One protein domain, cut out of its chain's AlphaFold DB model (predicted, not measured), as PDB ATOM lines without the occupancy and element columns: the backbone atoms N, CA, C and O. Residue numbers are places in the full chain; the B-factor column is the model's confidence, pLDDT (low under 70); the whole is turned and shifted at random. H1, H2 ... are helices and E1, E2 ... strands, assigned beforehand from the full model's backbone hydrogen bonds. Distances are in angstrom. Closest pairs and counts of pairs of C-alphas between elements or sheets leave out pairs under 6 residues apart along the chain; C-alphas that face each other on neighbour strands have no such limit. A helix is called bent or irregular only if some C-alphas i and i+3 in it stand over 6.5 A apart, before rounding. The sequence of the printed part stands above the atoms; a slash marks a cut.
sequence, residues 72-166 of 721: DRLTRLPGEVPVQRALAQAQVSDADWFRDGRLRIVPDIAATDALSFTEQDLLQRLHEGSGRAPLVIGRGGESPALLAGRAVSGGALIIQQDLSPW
ATOM      1  N   ASP A  72      51.085 -40.019   0.564       86.56
ATOM      2  CA  ASP A  72      52.017 -40.128  -0.562       86.56
ATOM      3  C   ASP A  72      51.387 -40.848  -1.759       86.56
ATOM      4  O   ASP A  72      51.605 -40.461  -2.909       86.56
ATOM      5  N   ARG A  73      50.582 -41.887  -1.515       84.88
ATOM      6  CA  ARG A  73      49.871 -42.611  -2.579       84.88
ATOM      7  C   ARG A  73      48.783 -41.754  -3.208       84.88
ATOM      8  O   ARG A  73      48.775 -41.618  -4.430       84.88
ATOM      9  N   LEU A  74      47.937 -41.115  -2.399       85.25
ATOM     10  CA  LEU A  74      46.907 -40.186  -2.876       85.25
ATOM     11  C   LEU A  74      47.479 -39.074  -3.755       85.25
ATOM     12  O   LEU A  74      46.792 -38.593  -4.651       85.25
ATOM     13  N   THR A  75      48.732 -38.665  -3.535       84.25
ATOM     14  CA  THR A  75      49.364 -37.639  -4.375       84.25
ATOM     15  C   THR A  75      49.707 -38.091  -5.790       84.25
ATOM     16  O   THR A  75      49.777 -37.248  -6.682       84.25
ATOM     17  N   ARG A  76      49.884 -39.396  -6.019       83.88
ATOM     18  CA  ARG A  76      50.304 -39.958  -7.315       83.88
ATOM     19  C   ARG A  76      49.130 -40.463  -8.154       83.88
ATOM     20  O   ARG A  76      49.189 -40.386  -9.378       83.88
ATOM     21  N   LEU A  77      48.055 -40.910  -7.501       84.56
ATOM     22  CA  LEU A  77      46.873 -41.496  -8.146       84.56
ATOM     23  C   LEU A  77      46.185 -40.632  -9.219       84.56
ATOM     24  O   LEU A  77      45.760 -41.203 -10.221       84.56
ATOM     25  N   PRO A  78      46.075 -39.291  -9.098       82.38
ATOM     26  CA  PRO A  78      45.390 -38.484 -10.114       82.38
ATOM     27  C   PRO A  78      46.035 -38.553 -11.511       82.38
ATOM     28  O   PRO A  78      45.385 -38.269 -12.518       82.38
ATOM     29  N   GLY A  79      47.320 -38.919 -11.586       80.00
ATOM     30  CA  GLY A  79      48.050 -39.084 -12.843       80.00
ATOM     31  C   GLY A  79      47.856 -40.445 -13.518       80.00
ATOM     32  O   GLY A  79      48.349 -40.640 -14.626       80.00
ATOM     33  N   GLU A  80      47.172 -41.397 -12.876       82.94
ATOM     34  CA  GLU A  80      47.031 -42.753 -13.400       82.94
ATOM     35  C   GLU A  80      45.849 -42.884 -14.374       82.94
ATOM     36  O   GLU A  80      44.718 -42.488 -14.084       82.94
ATOM     37  N   VAL A  81      46.099 -43.500 -15.535       80.75
ATOM     38  CA  VAL A  81      45.110 -43.679 -16.619       80.75
ATOM     39  C   VAL A  81      43.791 -44.327 -16.151       80.75
ATOM     40  O   VAL A  81      42.734 -43.869 -16.591       80.75
ATOM     41  N   PRO A  82      43.780 -45.355 -15.272       78.81
ATOM     42  CA  PRO A  82      42.532 -45.942 -14.781       78.81
ATOM     43  C   PRO A  82      41.687 -44.961 -13.955       78.81
ATOM     44  O   PRO A  82      40.469 -44.938 -14.109       78.81
ATOM     45  N   VAL A  83      42.330 -44.116 -13.141       80.44
ATOM     46  CA  VAL A  83      41.654 -43.108 -12.309       80.44
ATOM     47  C   VAL A  83      41.039 -42.017 -13.185       80.44
ATOM     48  O   VAL A  83      39.874 -41.669 -13.014       80.44
ATOM     49  N   GLN A  84      41.784 -41.537 -14.184       81.00
ATOM     50  CA  GLN A  84      41.285 -40.543 -15.143       81.00
ATOM     51  C   GLN A  84      40.096 -41.067 -15.956       81.00
ATOM     52  O   GLN A  84      39.127 -40.344 -16.181       81.00
ATOM     53  N   ARG A  85      40.138 -42.342 -16.367       79.25
ATOM     54  CA  ARG A  85      39.029 -42.984 -17.084       79.25
ATOM     55  C   ARG A  85      37.780 -43.112 -16.209       79.25
ATOM     56  O   ARG A  85      36.691 -42.838 -16.700       79.25
ATOM     57  N   ALA A  86      37.938 -43.501 -14.946       76.50
ATOM     58  CA  ALA A  86      36.824 -43.641 -14.010       76.50
ATOM     59  C   ALA A  86      36.158 -42.291 -13.692       76.50
ATOM     60  O   ALA A  86      34.935 -42.185 -13.750       76.50
ATOM     61  N   LEU A  87      36.950 -41.237 -13.460       77.88
ATOM     62  CA  LEU A  87      36.434 -39.875 -13.266       77.88
ATOM     63  C   LEU A  87      35.656 -39.377 -14.496       77.88
ATOM     64  O   LEU A  87      34.584 -38.796 -14.352       77.88
ATOM     65  N   ALA A  88      36.142 -39.665 -15.709       78.25
ATOM     66  CA  ALA A  88      35.461 -39.289 -16.952       78.25
ATOM     67  C   ALA A  88      34.126 -40.028 -17.180       78.25
ATOM     68  O   ALA A  88      33.271 -39.532 -17.910       78.25
ATOM     69  N   GLN A  89      33.940 -41.207 -16.576       76.56
ATOM     70  CA  GLN A  89      32.711 -42.002 -16.681       76.56
ATOM     71  C   GLN A  89      31.624 -41.577 -15.682       76.56
ATOM     72  O   GLN A  89      30.501 -42.064 -15.787       76.56
ATOM     73  N   ALA A  90      31.937 -40.672 -14.743       69.62
ATOM     74  CA  ALA A  90      31.015 -40.154 -13.730       69.62
ATOM     75  C   ALA A  90      30.281 -41.245 -12.918       69.62
ATOM     76  O   ALA A  90      29.130 -41.071 -12.524       69.62
ATOM     77  N   GLN A  91      30.951 -42.369 -12.647       66.38
ATOM     78  CA  GLN A  91      30.433 -43.447 -11.803       66.38
ATOM     79  C   GLN A  91      31.334 -43.670 -10.590       66.38
ATOM     80  O   GLN A  91      32.562 -43.628 -10.702       66.38
ATOM     81  N   VAL A  92      30.717 -43.948  -9.436       68.38
ATOM     82  CA  VAL A  92      31.457 -44.413  -8.260       68.38
ATOM     83  C   VAL A  92      32.083 -45.761  -8.601       68.38
ATOM     84  O   VAL A  92      31.394 -46.671  -9.058       68.38
ATOM     85  N   SER A  93      33.391 -45.884  -8.395       73.25
ATOM     86  CA  SER A  93      34.107 -47.140  -8.620       73.25
ATOM     87  C   SER A  93      34.954 -47.505  -7.413       73.25
ATOM     88  O   SER A  93      35.612 -46.650  -6.820       73.25
ATOM     89  N   ASP A  94      34.915 -48.792  -7.076       76.19
ATOM     90  CA  ASP A  94      35.713 -49.417  -6.030       76.19
ATOM     91  C   ASP A  94      36.723 -50.363  -6.669       76.19
ATOM     92  O   ASP A  94      36.367 -51.217  -7.485       76.19
ATOM     93  N   ALA A  95      37.985 -50.233  -6.278       74.75
ATOM     94  CA  ALA A  95      39.031 -51.151  -6.691       74.75
ATOM     95  C   ALA A  95      39.934 -51.500  -5.510       74.75
ATOM     96  O   ALA A  95      40.416 -50.622  -4.788       74.75
ATOM     97  N   ASP A  96      40.214 -52.792  -5.349       75.19
ATOM     98  CA  ASP A  96      41.268 -53.261  -4.454       75.19
ATOM     99  C   ASP A  96      42.615 -52.882  -5.075       75.19
ATOM    100  O   ASP A  96      43.140 -53.542  -5.973       75.19
ATOM    101  N   TRP A  97      43.141 -51.739  -4.647       69.81
ATOM    102  CA  TRP A  97      44.275 -51.090  -5.299       69.81
ATOM    103  C   TRP A  97      45.615 -51.599  -4.770       69.81
ATOM    104  O   TRP A  97      46.641 -51.544  -5.447       69.81
ATOM    105  N   PHE A  98      45.630 -52.087  -3.531       73.56
ATOM    106  CA  PHE A  98      46.809 -52.673  -2.910       73.56
ATOM    107  C   PHE A  98      46.420 -53.619  -1.777       73.56
ATOM    108  O   PHE A  98      45.282 -53.657  -1.322       73.56
ATOM    109  N   ARG A  99      47.402 -54.382  -1.288       67.19
ATOM    110  CA  ARG A  99      47.210 -55.291  -0.156       67.19
ATOM    111  C   ARG A  99      46.662 -54.535   1.059       67.19
ATOM    112  O   ARG A  99      47.320 -53.621   1.552       67.19
ATOM    113  N   ASP A 100      45.489 -54.954   1.521       67.75
ATOM    114  CA  ASP A 100      44.761 -54.374   2.652       67.75
ATOM    115  C   ASP A 100      44.283 -52.927   2.420       67.75
ATOM    116  O   ASP A 100      44.076 -52.194   3.385       67.75
ATOM    117  N   GLY A 101      44.109 -52.482   1.164       79.69
ATOM    118  CA  GLY A 101      43.494 -51.183   0.905       79.69
ATOM    119  C   GLY A 101      42.715 -51.045  -0.398       79.69
ATOM    120  O   GLY A 101      43.099 -51.549  -1.457       79.69
ATOM    121  N   ARG A 102      41.610 -50.312  -0.286       85.81
ATOM    122  CA  ARG A 102      40.632 -50.038  -1.333       85.81
ATOM    123  C   ARG A 102      40.736 -48.579  -1.760       85.81
ATOM    124  O   ARG A 102      40.860 -47.693  -0.915       85.81
ATOM    125  N   LEU A 103      40.698 -48.341  -3.067       86.56
ATOM    126  CA  LEU A 103      40.529 -47.016  -3.649       86.56
ATOM    127  C   LEU A 103      39.081 -46.876  -4.105       86.56
ATOM    128  O   LEU A 103      38.602 -47.687  -4.899       86.56
ATOM    129  N   ARG A 104      38.431 -45.821  -3.630       87.06
ATOM    130  CA  ARG A 104      37.106 -45.393  -4.045       87.06
ATOM    131  C   ARG A 104      37.209 -44.066  -4.781       87.06
ATOM    132  O   ARG A 104      37.843 -43.123  -4.302       87.06
ATOM    133  N   ILE A 105      36.604 -44.003  -5.957       86.31
ATOM    134  CA  ILE A 105      36.564 -42.806  -6.801       86.31
ATOM    135  C   ILE A 105      35.145 -42.260  -6.738       86.31
ATOM    136  O   ILE A 105      34.210 -42.965  -7.107       86.31
ATOM    137  N   VAL A 106      34.986 -41.027  -6.262       84.06
ATOM    138  CA  VAL A 106      33.688 -40.379  -6.056       84.06
ATOM    139  C   VAL A 106      33.568 -39.194  -7.017       84.06
ATOM    140  O   VAL A 106      34.285 -38.214  -6.835       84.06
ATOM    141  N   PRO A 107      32.721 -39.253  -8.056       77.56
ATOM    142  CA  PRO A 107      32.512 -38.128  -8.965       77.56
ATOM    143  C   PRO A 107      31.727 -36.982  -8.299       77.56
ATOM    144  O   PRO A 107      30.969 -37.204  -7.361       77.56
ATOM    145  N   ASP A 108      31.871 -35.764  -8.829       70.56
ATOM    146  CA  ASP A 108      31.288 -34.494  -8.330       70.56
ATOM    147  C   ASP A 108      29.733 -34.434  -8.344       70.56
ATOM    148  O   ASP A 108      29.113 -33.455  -7.940       70.56
ATOM    149  N   ILE A 109      29.063 -35.489  -8.821       55.53
ATOM    150  CA  ILE A 109      27.605 -35.542  -8.976       55.53
ATOM    151  C   ILE A 109      27.014 -36.373  -7.835       55.53
ATOM    152  O   ILE A 109      26.991 -37.593  -7.932       55.53
ATOM    153  N   ALA A 110      26.569 -35.696  -6.769       52.72
ATOM    154  CA  ALA A 110      25.625 -36.115  -5.714       52.72
ATOM    155  C   ALA A 110      25.295 -37.627  -5.585       52.72
ATOM    156  O   ALA A 110      24.130 -38.017  -5.585       52.72
ATOM    157  N   ALA A 111      26.309 -38.483  -5.452       55.53
ATOM    158  CA  ALA A 111      26.165 -39.917  -5.208       55.53
ATOM    159  C   ALA A 111      26.599 -40.225  -3.769       55.53
ATOM    160  O   ALA A 111      27.594 -40.907  -3.528       55.53
ATOM    161  N   THR A 112      25.883 -39.652  -2.801       58.12
ATOM    162  CA  THR A 112      26.168 -39.801  -1.364       58.12
ATOM    163  C   THR A 112      25.591 -41.077  -0.757       58.12
ATOM    164  O   THR A 112      26.093 -41.532   0.268       58.12
ATOM    165  N   ASP A 113      24.597 -41.697  -1.401       58.78
ATOM    166  CA  ASP A 113      23.826 -42.813  -0.826       58.78
ATOM    167  C   ASP A 113      24.630 -44.121  -0.685       58.78
ATOM    168  O   ASP A 113      24.244 -45.008   0.069       58.78
ATOM    169  N   ALA A 114      25.754 -44.253  -1.400       65.81
ATOM    170  CA  ALA A 114      26.608 -45.446  -1.386       65.81
ATOM    171  C   ALA A 114      27.816 -45.346  -0.431       65.81
ATOM    172  O   ALA A 114      28.612 -46.285  -0.345       65.81
ATOM    173  N   LEU A 115      27.986 -44.207   0.245       74.25
ATOM    174  CA  LEU A 115      29.133 -43.920   1.104       74.25
ATOM    175  C   LEU A 115      28.788 -44.143   2.573       74.25
ATOM    176  O   LEU A 115      27.679 -43.832   3.007       74.25
ATOM    177  N   SER A 116      29.750 -44.634   3.353       74.81
ATOM    178  CA  SER A 116      29.593 -44.684   4.806       74.81
ATOM    179  C   SER A 116      29.577 -43.268   5.387       74.81
ATOM    180  O   SER A 116      30.121 -42.328   4.802       74.81
ATOM    181  N   PHE A 117      28.999 -43.103   6.577       72.19
ATOM    182  CA  PHE A 117      28.978 -41.811   7.271       72.19
ATOM    183  C   PHE A 117      30.389 -41.212   7.438       72.19
ATOM    184  O   PHE A 117      30.588 -40.012   7.266       72.19
ATOM    185  N   THR A 118      31.391 -42.061   7.700       75.25
ATOM    186  CA  THR A 118      32.792 -41.628   7.833       75.25
ATOM    187  C   THR A 118      33.356 -41.107   6.505       75.25
ATOM    188  O   THR A 118      34.114 -40.140   6.488       75.25
ATOM    189  N   GLU A 119      32.987 -41.718   5.379       79.69
ATOM    190  CA  GLU A 119      33.389 -41.255   4.047       79.69
ATOM    191  C   GLU A 119      32.652 -39.977   3.634       79.69
ATOM    192  O   GLU A 119      33.252 -39.111   3.001       79.69
ATOM    193  N   GLN A 120      31.380 -39.826   4.020       79.44
ATOM    194  CA  GLN A 120      30.607 -38.599   3.804       79.44
ATOM    195  C   GLN A 120      31.205 -37.416   4.581       79.44
ATOM    196  O   GLN A 120      31.443 -36.364   3.990       79.44
ATOM    197  N   ASP A 121      31.534 -37.601   5.865       77.12
ATOM    198  CA  ASP A 121      32.242 -36.605   6.690       77.12
ATOM    199  C   ASP A 121      33.619 -36.262   6.093       77.12
ATOM    200  O   ASP A 121      33.995 -35.094   5.973       77.12
ATOM    201  N   LEU A 122      34.359 -37.271   5.619       80.56
ATOM    202  CA  LEU A 122      35.634 -37.062   4.933       80.56
ATOM    203  C   LEU A 122      35.476 -36.225   3.653       80.56
ATOM    204  O   LEU A 122      36.275 -35.316   3.413       80.56
ATOM    205  N   LEU A 123      34.460 -36.510   2.834       80.56
ATOM    206  CA  LEU A 123      34.160 -35.734   1.632       80.56
ATOM    207  C   LEU A 123      33.752 -34.307   1.962       80.56
ATOM    208  O   LEU A 123      34.216 -33.385   1.296       80.56
ATOM    209  N   GLN A 124      32.920 -34.104   2.979       78.25
ATOM    210  CA  GLN A 124      32.528 -32.770   3.412       78.25
ATOM    211  C   GLN A 124      33.762 -31.947   3.816       78.25
ATOM    212  O   GLN A 124      33.963 -30.841   3.315       78.25
ATOM    213  N   ARG A 125      34.668 -32.526   4.610       77.94
ATOM    214  CA  ARG A 125      35.928 -31.875   5.010       77.94
ATOM    215  C   ARG A 125      36.856 -31.577   3.833       77.94
ATOM    216  O   ARG A 125      37.565 -30.574   3.854       77.94
ATOM    217  N   LEU A 126      36.867 -32.429   2.808       79.19
ATOM    218  CA  LEU A 126      37.599 -32.172   1.564       79.19
ATOM    219  C   LEU A 126      37.031 -30.986   0.777       79.19
ATOM    220  O   LEU A 126      37.802 -30.276   0.137       79.19
ATOM    221  N   HIS A 127      35.713 -30.776   0.818       75.62
ATOM    222  CA  HIS A 127      35.071 -29.616   0.196       75.62
ATOM    223  C   HIS A 127      35.333 -28.326   0.985       75.62
ATOM    224  O   HIS A 127      35.524 -27.268   0.390       75.62
ATOM    225  N   GLU A 128      35.374 -28.411   2.316       73.12
ATOM    226  CA  GLU A 128      35.586 -27.270   3.217       73.12
ATOM    227  C   GLU A 128      37.070 -26.857   3.350       73.12
ATOM    228  O   GLU A 128      37.368 -25.715   3.709       73.12
ATOM    229  N   GLY A 129      38.019 -27.760   3.059       66.56
ATOM    230  CA  GLY A 129      39.455 -27.595   3.312       66.56
ATOM    231  C   GLY A 129      40.346 -27.603   2.059       66.56
ATOM    232  O   GLY A 129      40.295 -28.495   1.220       66.56
ATOM    233  N   SER A 130      41.254 -26.630   1.972       53.53
ATOM    234  CA  SER A 130      42.122 -26.265   0.838       53.53
ATOM    235  C   SER A 130      43.259 -27.248   0.461       53.53
ATOM    236  O   SER A 130      44.414 -26.854   0.287       53.53
ATOM    237  N   GLY A 131      42.949 -28.531   0.247       53.28
ATOM    238  CA  GLY A 131      43.813 -29.445  -0.525       53.28
ATOM    239  C   GLY A 131      44.785 -30.338   0.262       53.28
ATOM    240  O   GLY A 131      45.668 -30.946  -0.349       53.28
ATOM    241  N   ARG A 132      44.631 -30.467   1.587       55.28
ATOM    242  CA  ARG A 132      45.276 -31.537   2.378       55.28
ATOM    243  C   ARG A 132      44.321 -32.708   2.578       55.28
ATOM    244  O   ARG A 132      43.124 -32.491   2.715       55.28
ATOM    245  N   ALA A 133      44.864 -33.923   2.611       60.75
ATOM    246  CA  ALA A 133      44.083 -35.126   2.855       60.75
ATOM    247  C   ALA A 133      43.624 -35.162   4.319       60.75
ATOM    248  O   ALA A 133      44.478 -35.266   5.200       60.75
ATOM    249  N   PRO A 134      42.317 -35.066   4.621       63.50
ATOM    250  CA  PRO A 134      41.851 -35.362   5.956       63.50
ATOM    251  C   PRO A 134      42.055 -36.858   6.171       63.50
ATOM    252  O   PRO A 134      41.789 -37.679   5.289       63.50
ATOM    253  N   LEU A 135      42.581 -37.192   7.338       71.50
ATOM    254  CA  LEU A 135      42.835 -38.558   7.737       71.50
ATOM    255  C   LEU A 135      41.849 -38.909   8.837       71.50
ATOM    256  O   LEU A 135      41.699 -38.145   9.788       71.50
ATOM    257  N   VAL A 136      41.162 -40.031   8.703       67.19
ATOM    258  CA  VAL A 136      40.149 -40.467   9.661       67.19
ATOM    259  C   VAL A 136      40.379 -41.936   9.965       67.19
ATOM    260  O   VAL A 136      40.656 -42.725   9.065       67.19
ATOM    261  N   ILE A 137      40.277 -42.322  11.232       69.50
ATOM    262  CA  ILE A 137      40.145 -43.734  11.594       69.50
ATOM    263  C   ILE A 137      38.655 -44.030  11.717       69.50
ATOM    264  O   ILE A 137      37.956 -43.285  12.405       69.50
ATOM    265  N   GLY A 138      38.189 -45.079  11.031       62.44
ATOM    266  CA  GLY A 138      36.779 -45.479  10.989       62.44
ATOM    267  C   GLY A 138      36.115 -45.403  12.367       62.44
ATOM    268  O   GLY A 138      36.614 -45.996  13.327       62.44
ATOM    269  N   ARG A 139      35.025 -44.632  12.462       55.34
ATOM    270  CA  ARG A 139      34.231 -44.459  13.684       55.34
ATOM    271  C   ARG A 139      33.030 -45.404  13.634       55.34
ATOM    272  O   ARG A 139      32.298 -45.375  12.656       55.34
ATOM    273  N   GLY A 140      32.824 -46.184  14.698       42.66
ATOM    274  CA  GLY A 140      31.602 -46.970  14.923       42.66
ATOM    275  C   GLY A 140      31.466 -48.235  14.061       42.66
ATOM    276  O   GLY A 140      31.414 -48.163  12.842       42.66
ATOM    277  N   GLY A 141      31.378 -49.406  14.707       46.88
ATOM    278  CA  GLY A 141      30.892 -50.678  14.130       46.88
ATOM    279  C   GLY A 141      31.708 -51.356  13.012       46.88
ATOM    280  O   GLY A 141      31.650 -52.579  12.889       46.88
ATOM    281  N   GLU A 142      32.483 -50.617  12.222       52.97
ATOM    282  CA  GLU A 142      33.285 -51.142  11.115       52.97
ATOM    283  C   GLU A 142      34.671 -51.626  11.569       52.97
ATOM    284  O   GLU A 142      35.181 -51.273  12.638       52.97
ATOM    285  N   SER A 143      35.308 -52.460  10.738       59.78
ATOM    286  CA  SER A 143      36.702 -52.838  10.970       59.78
ATOM    287  C   SER A 143      37.571 -51.575  10.979       59.78
ATOM    288  O   SER A 143      37.442 -50.746  10.076       59.78
ATOM    289  N   PRO A 144      38.448 -51.407  11.981       72.12
ATOM    290  CA  PRO A 144      39.248 -50.203  12.140       72.12
ATOM    291  C   PRO A 144      40.079 -50.003  10.880       72.12
ATOM    292  O   PRO A 144      40.884 -50.860  10.520       72.12
ATOM    293  N   ALA A 145      39.866 -48.884  10.202       82.56
ATOM    294  CA  ALA A 145      40.505 -48.586   8.935       82.56
ATOM    295  C   ALA A 145      41.015 -47.153   8.930       82.56
ATOM    296  O   ALA A 145      40.434 -46.277   9.565       82.56
ATOM    297  N   LEU A 146      42.108 -46.927   8.215       86.94
ATOM    298  CA  LEU A 146      42.670 -45.614   7.970       86.94
ATOM    299  C   LEU A 146      42.110 -45.093   6.647       86.94
ATOM    300  O   LEU A 146      42.386 -45.674   5.598       86.94
ATOM    301  N   LEU A 147      41.319 -44.027   6.705       85.94
ATOM    302  CA  LEU A 147      40.737 -43.362   5.548       85.94
ATOM    303  C   LEU A 147      41.490 -42.070   5.269       85.94
ATOM    304  O   LEU A 147      41.648 -41.241   6.160       85.94
ATOM    305  N   ALA A 148      41.926 -41.894   4.031       87.38
ATOM    306  CA  ALA A 148      42.535 -40.666   3.550       87.38
ATOM    307  C   ALA A 148      41.840 -40.244   2.255       87.38
ATOM    308  O   ALA A 148      41.576 -41.082   1.391       87.38
ATOM    309  N   GLY A 149      41.559 -38.954   2.104       87.25
ATOM    310  CA  GLY A 149      40.840 -38.430   0.946       87.25
ATOM    311  C   GLY A 149      41.621 -37.361   0.180       87.25
ATOM    312  O   GLY A 149      42.482 -36.701   0.748       87.25
ATOM    313  N   ARG A 150      41.331 -37.148  -1.106       86.94
ATOM    314  CA  ARG A 150      41.879 -36.031  -1.893       86.94
ATOM    315  C   ARG A 150      40.879 -35.540  -2.936       86.94
ATOM    316  O   ARG A 150      40.414 -36.328  -3.752       86.94
ATOM    317  N   ALA A 151      40.629 -34.234  -2.965       85.38
ATOM    318  CA  ALA A 151      39.870 -33.595  -4.036       85.38
ATOM    319  C   ALA A 151      40.680 -33.578  -5.347       85.38
ATOM    320  O   ALA A 151      41.885 -33.296  -5.350       85.38
ATOM    321  N   VAL A 152      40.022 -33.888  -6.462       84.19
ATOM    322  CA  VAL A 152      40.592 -33.913  -7.817       84.19
ATOM    323  C   VAL A 152      39.641 -33.225  -8.798       84.19
ATOM    324  O   VAL A 152      38.478 -32.983  -8.496       84.19
ATOM    325  N   SER A 153      40.120 -32.890  -9.998       81.19
ATOM    326  CA  SER A 153      39.228 -32.350 -11.030       81.19
ATOM    327  C   SER A 153      38.182 -33.408 -11.408       81.19
ATOM    328  O   SER A 153      38.549 -34.497 -11.849       81.19
ATOM    329  N   GLY A 154      36.900 -33.098 -11.194       78.19
ATOM    330  CA  GLY A 154      35.773 -33.999 -11.461       78.19
ATOM    331  C   GLY A 154      35.310 -34.863 -10.280       78.19
ATOM    332  O   GLY A 154      34.434 -35.704 -10.484       78.19
ATOM    333  N   GLY A 155      35.856 -34.684  -9.067       85.19
ATOM    334  CA  GLY A 155      35.381 -35.384  -7.867       85.19
ATOM    335  C   GLY A 155      36.419 -35.511  -6.746       85.19
ATOM    336  O   GLY A 155      37.243 -34.626  -6.516       85.19
ATOM    337  N   ALA A 156      36.415 -36.642  -6.047       87.19
ATOM    338  CA  ALA A 156      37.334 -36.968  -4.964       87.19
ATOM    339  C   ALA A 156      37.813 -38.426  -5.031       87.19
ATOM    340  O   ALA A 156      37.134 -39.319  -5.534       87.19
ATOM    341  N   LEU A 157      39.009 -38.664  -4.500       87.62
ATOM    342  CA  LEU A 157      39.589 -39.989  -4.299       87.62
ATOM    343  C   LEU A 157      39.614 -40.289  -2.806       87.62
ATOM    344  O   LEU A 157      40.092 -39.459  -2.034       87.62
ATOM    345  N   ILE A 158      39.159 -41.470  -2.402       87.62
ATOM    346  CA  ILE A 158      39.216 -41.945  -1.019       87.62
ATOM    347  C   ILE A 158      39.994 -43.257  -1.003       87.62
ATOM    348  O   ILE A 158      39.637 -44.209  -1.690       87.62
ATOM    349  N   ILE A 159      41.071 -43.317  -0.225       88.00
ATOM    350  CA  ILE A 159      41.763 -44.567   0.078       88.00
ATOM    351  C   ILE A 159      41.371 -45.010   1.479       88.00
ATOM    352  O   ILE A 159      41.555 -44.263   2.437       88.00
ATOM    353  N   GLN A 160      40.927 -46.255   1.598       86.69
ATOM    354  CA  GLN A 160      40.715 -46.937   2.866       86.69
ATOM    355  C   GLN A 160      41.756 -48.047   3.019       86.69
ATOM    356  O   GLN A 160      41.919 -48.870   2.123       86.69
ATOM    357  N   GLN A 161      42.453 -48.097   4.152       87.62
ATOM    358  CA  GLN A 161      43.358 -49.190   4.516       87.62
ATOM    359  C   GLN A 161      42.854 -49.905   5.768       87.62
ATOM    360  O   GLN A 161      42.706 -49.274   6.809       87.62
ATOM    361  N   ASP A 162      42.670 -51.222   5.698       84.75
ATOM    362  CA  ASP A 162      42.291 -52.040   6.852       84.75
ATOM    363  C   ASP A 162      43.438 -52.088   7.879       84.75
ATOM    364  O   ASP A 162      44.571 -52.482   7.576       84.75
ATOM    365  N   LEU A 163      43.152 -51.677   9.116       84.19
ATOM    366  CA  LEU A 163      44.090 -51.733  10.238       84.19
ATOM    367  C   LEU A 163      43.929 -53.002  11.073       84.19
ATOM    368  O   LEU A 163      44.757 -53.235  11.955       84.19
ATOM    369  N   SER A 164      42.953 -53.866  10.793       81.81
ATOM    370  CA  SER A 164      42.753 -55.129  11.513       81.81
ATOM    371  C   SER A 164      44.026 -55.987  11.616       81.81
ATOM    372  O   SER A 164      44.306 -56.500  12.704       81.81
ATOM    373  N   PRO A 165      44.863 -56.135  10.564       83.44
ATOM    374  CA  PRO A 165      46.120 -56.875  10.671       83.44
ATOM    375  C   PRO A 165      47.111 -56.237  11.648       83.44
ATOM    376  O   PRO A 165      47.750 -56.949  12.421       83.44
ATOM    377  N   TRP A 166      47.223 -54.908  11.632       84.81
ATOM    378  CA  TRP A 166      48.093 -54.169  12.545       84.81
ATOM    379  C   TRP A 166      47.570 -54.244  13.979       84.81
ATOM    380  O   TRP A 166      48.332 -54.527  14.896       84.81
TER     381      TRP A 166
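AT A GLANCE: This is residues 72 to 166 of the 721 residues of the protein "Phosphoglucomutase/phosphomannomutase" of Alcanivorax dieselolei (strain DSM 16502 / CGMCC 1.3690 / MCCC 1A00001 / B-5) (UniProt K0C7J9). A twisted sheet of five strands forms the middle layer, with the longest helix, H3, over one face and two short helices, H1 and H2, over the other. The 95 printed residues include three named helices and five named strands in the order H1 H2 E1 E2 H3 E3 E4 E5; the class is mixed. The sheet's order is E1 E2 E5 E4 E3, all antiparallel. The whole is compact, with a radius of gyration of the C-alphas of 12.5 A and spans of 34 by 27 by 24 A.

IN THESE COORDINATES: H1, residues 72 to 79, begins at C-alpha 72 (52.017, -40.128, -0.562) and is irregular: C-alphas 75 and 78 are 7.0 A apart. H2 is residues 81 to 88, E1 93 to 98, E2 101 to 107, and H3 117 to 128, 16.5 A long. E3 is residues 135 to 137, E4 145 to 152, 22.3 A, and E5 155 to 162, 23.3 A, ending at (42.291, -52.040, 6.852).

HOW THE PARTS SIT: Hairpin E1 and E2 has N 103 and O 95 at 2.9 A; E2 and E5 have N 104 and O 158 at 2.8 A. E3, E4 and E5 form a meander, each strand the antiparallel neighbour of the one before, with N 147 and O 136 at 2.8 A and N 150 and O 157 at 2.8 A. H1 and H2 are on the same face, at heights over the sheet of 9.0 A and 9.2 A; the closest C-alphas are Leu 74 and Arg 150 of E4, 6.6 A, and Leu 87 and Pro 107 of E2, 6.1 A. H3 is on the opposite face at 7.8 A, with C-alphas 126 and 151 of E4 closest, 6.2 A. Every O i to N i+4 pair is within hydrogen-bond range in H2 and H3; H1 has 1 of 4, and 3 of 5 O i to N i+3 pairs.

THE WHOLE: The C-alphas farthest apart, Ala 88 and Trp 166, are 35.4 A apart. The printed part has no cut and no long link. Mean pLDDT of the printed part is 75.3; 26 residues are under 70, among them 109 to 114, 129 to 134 and 136 to 143.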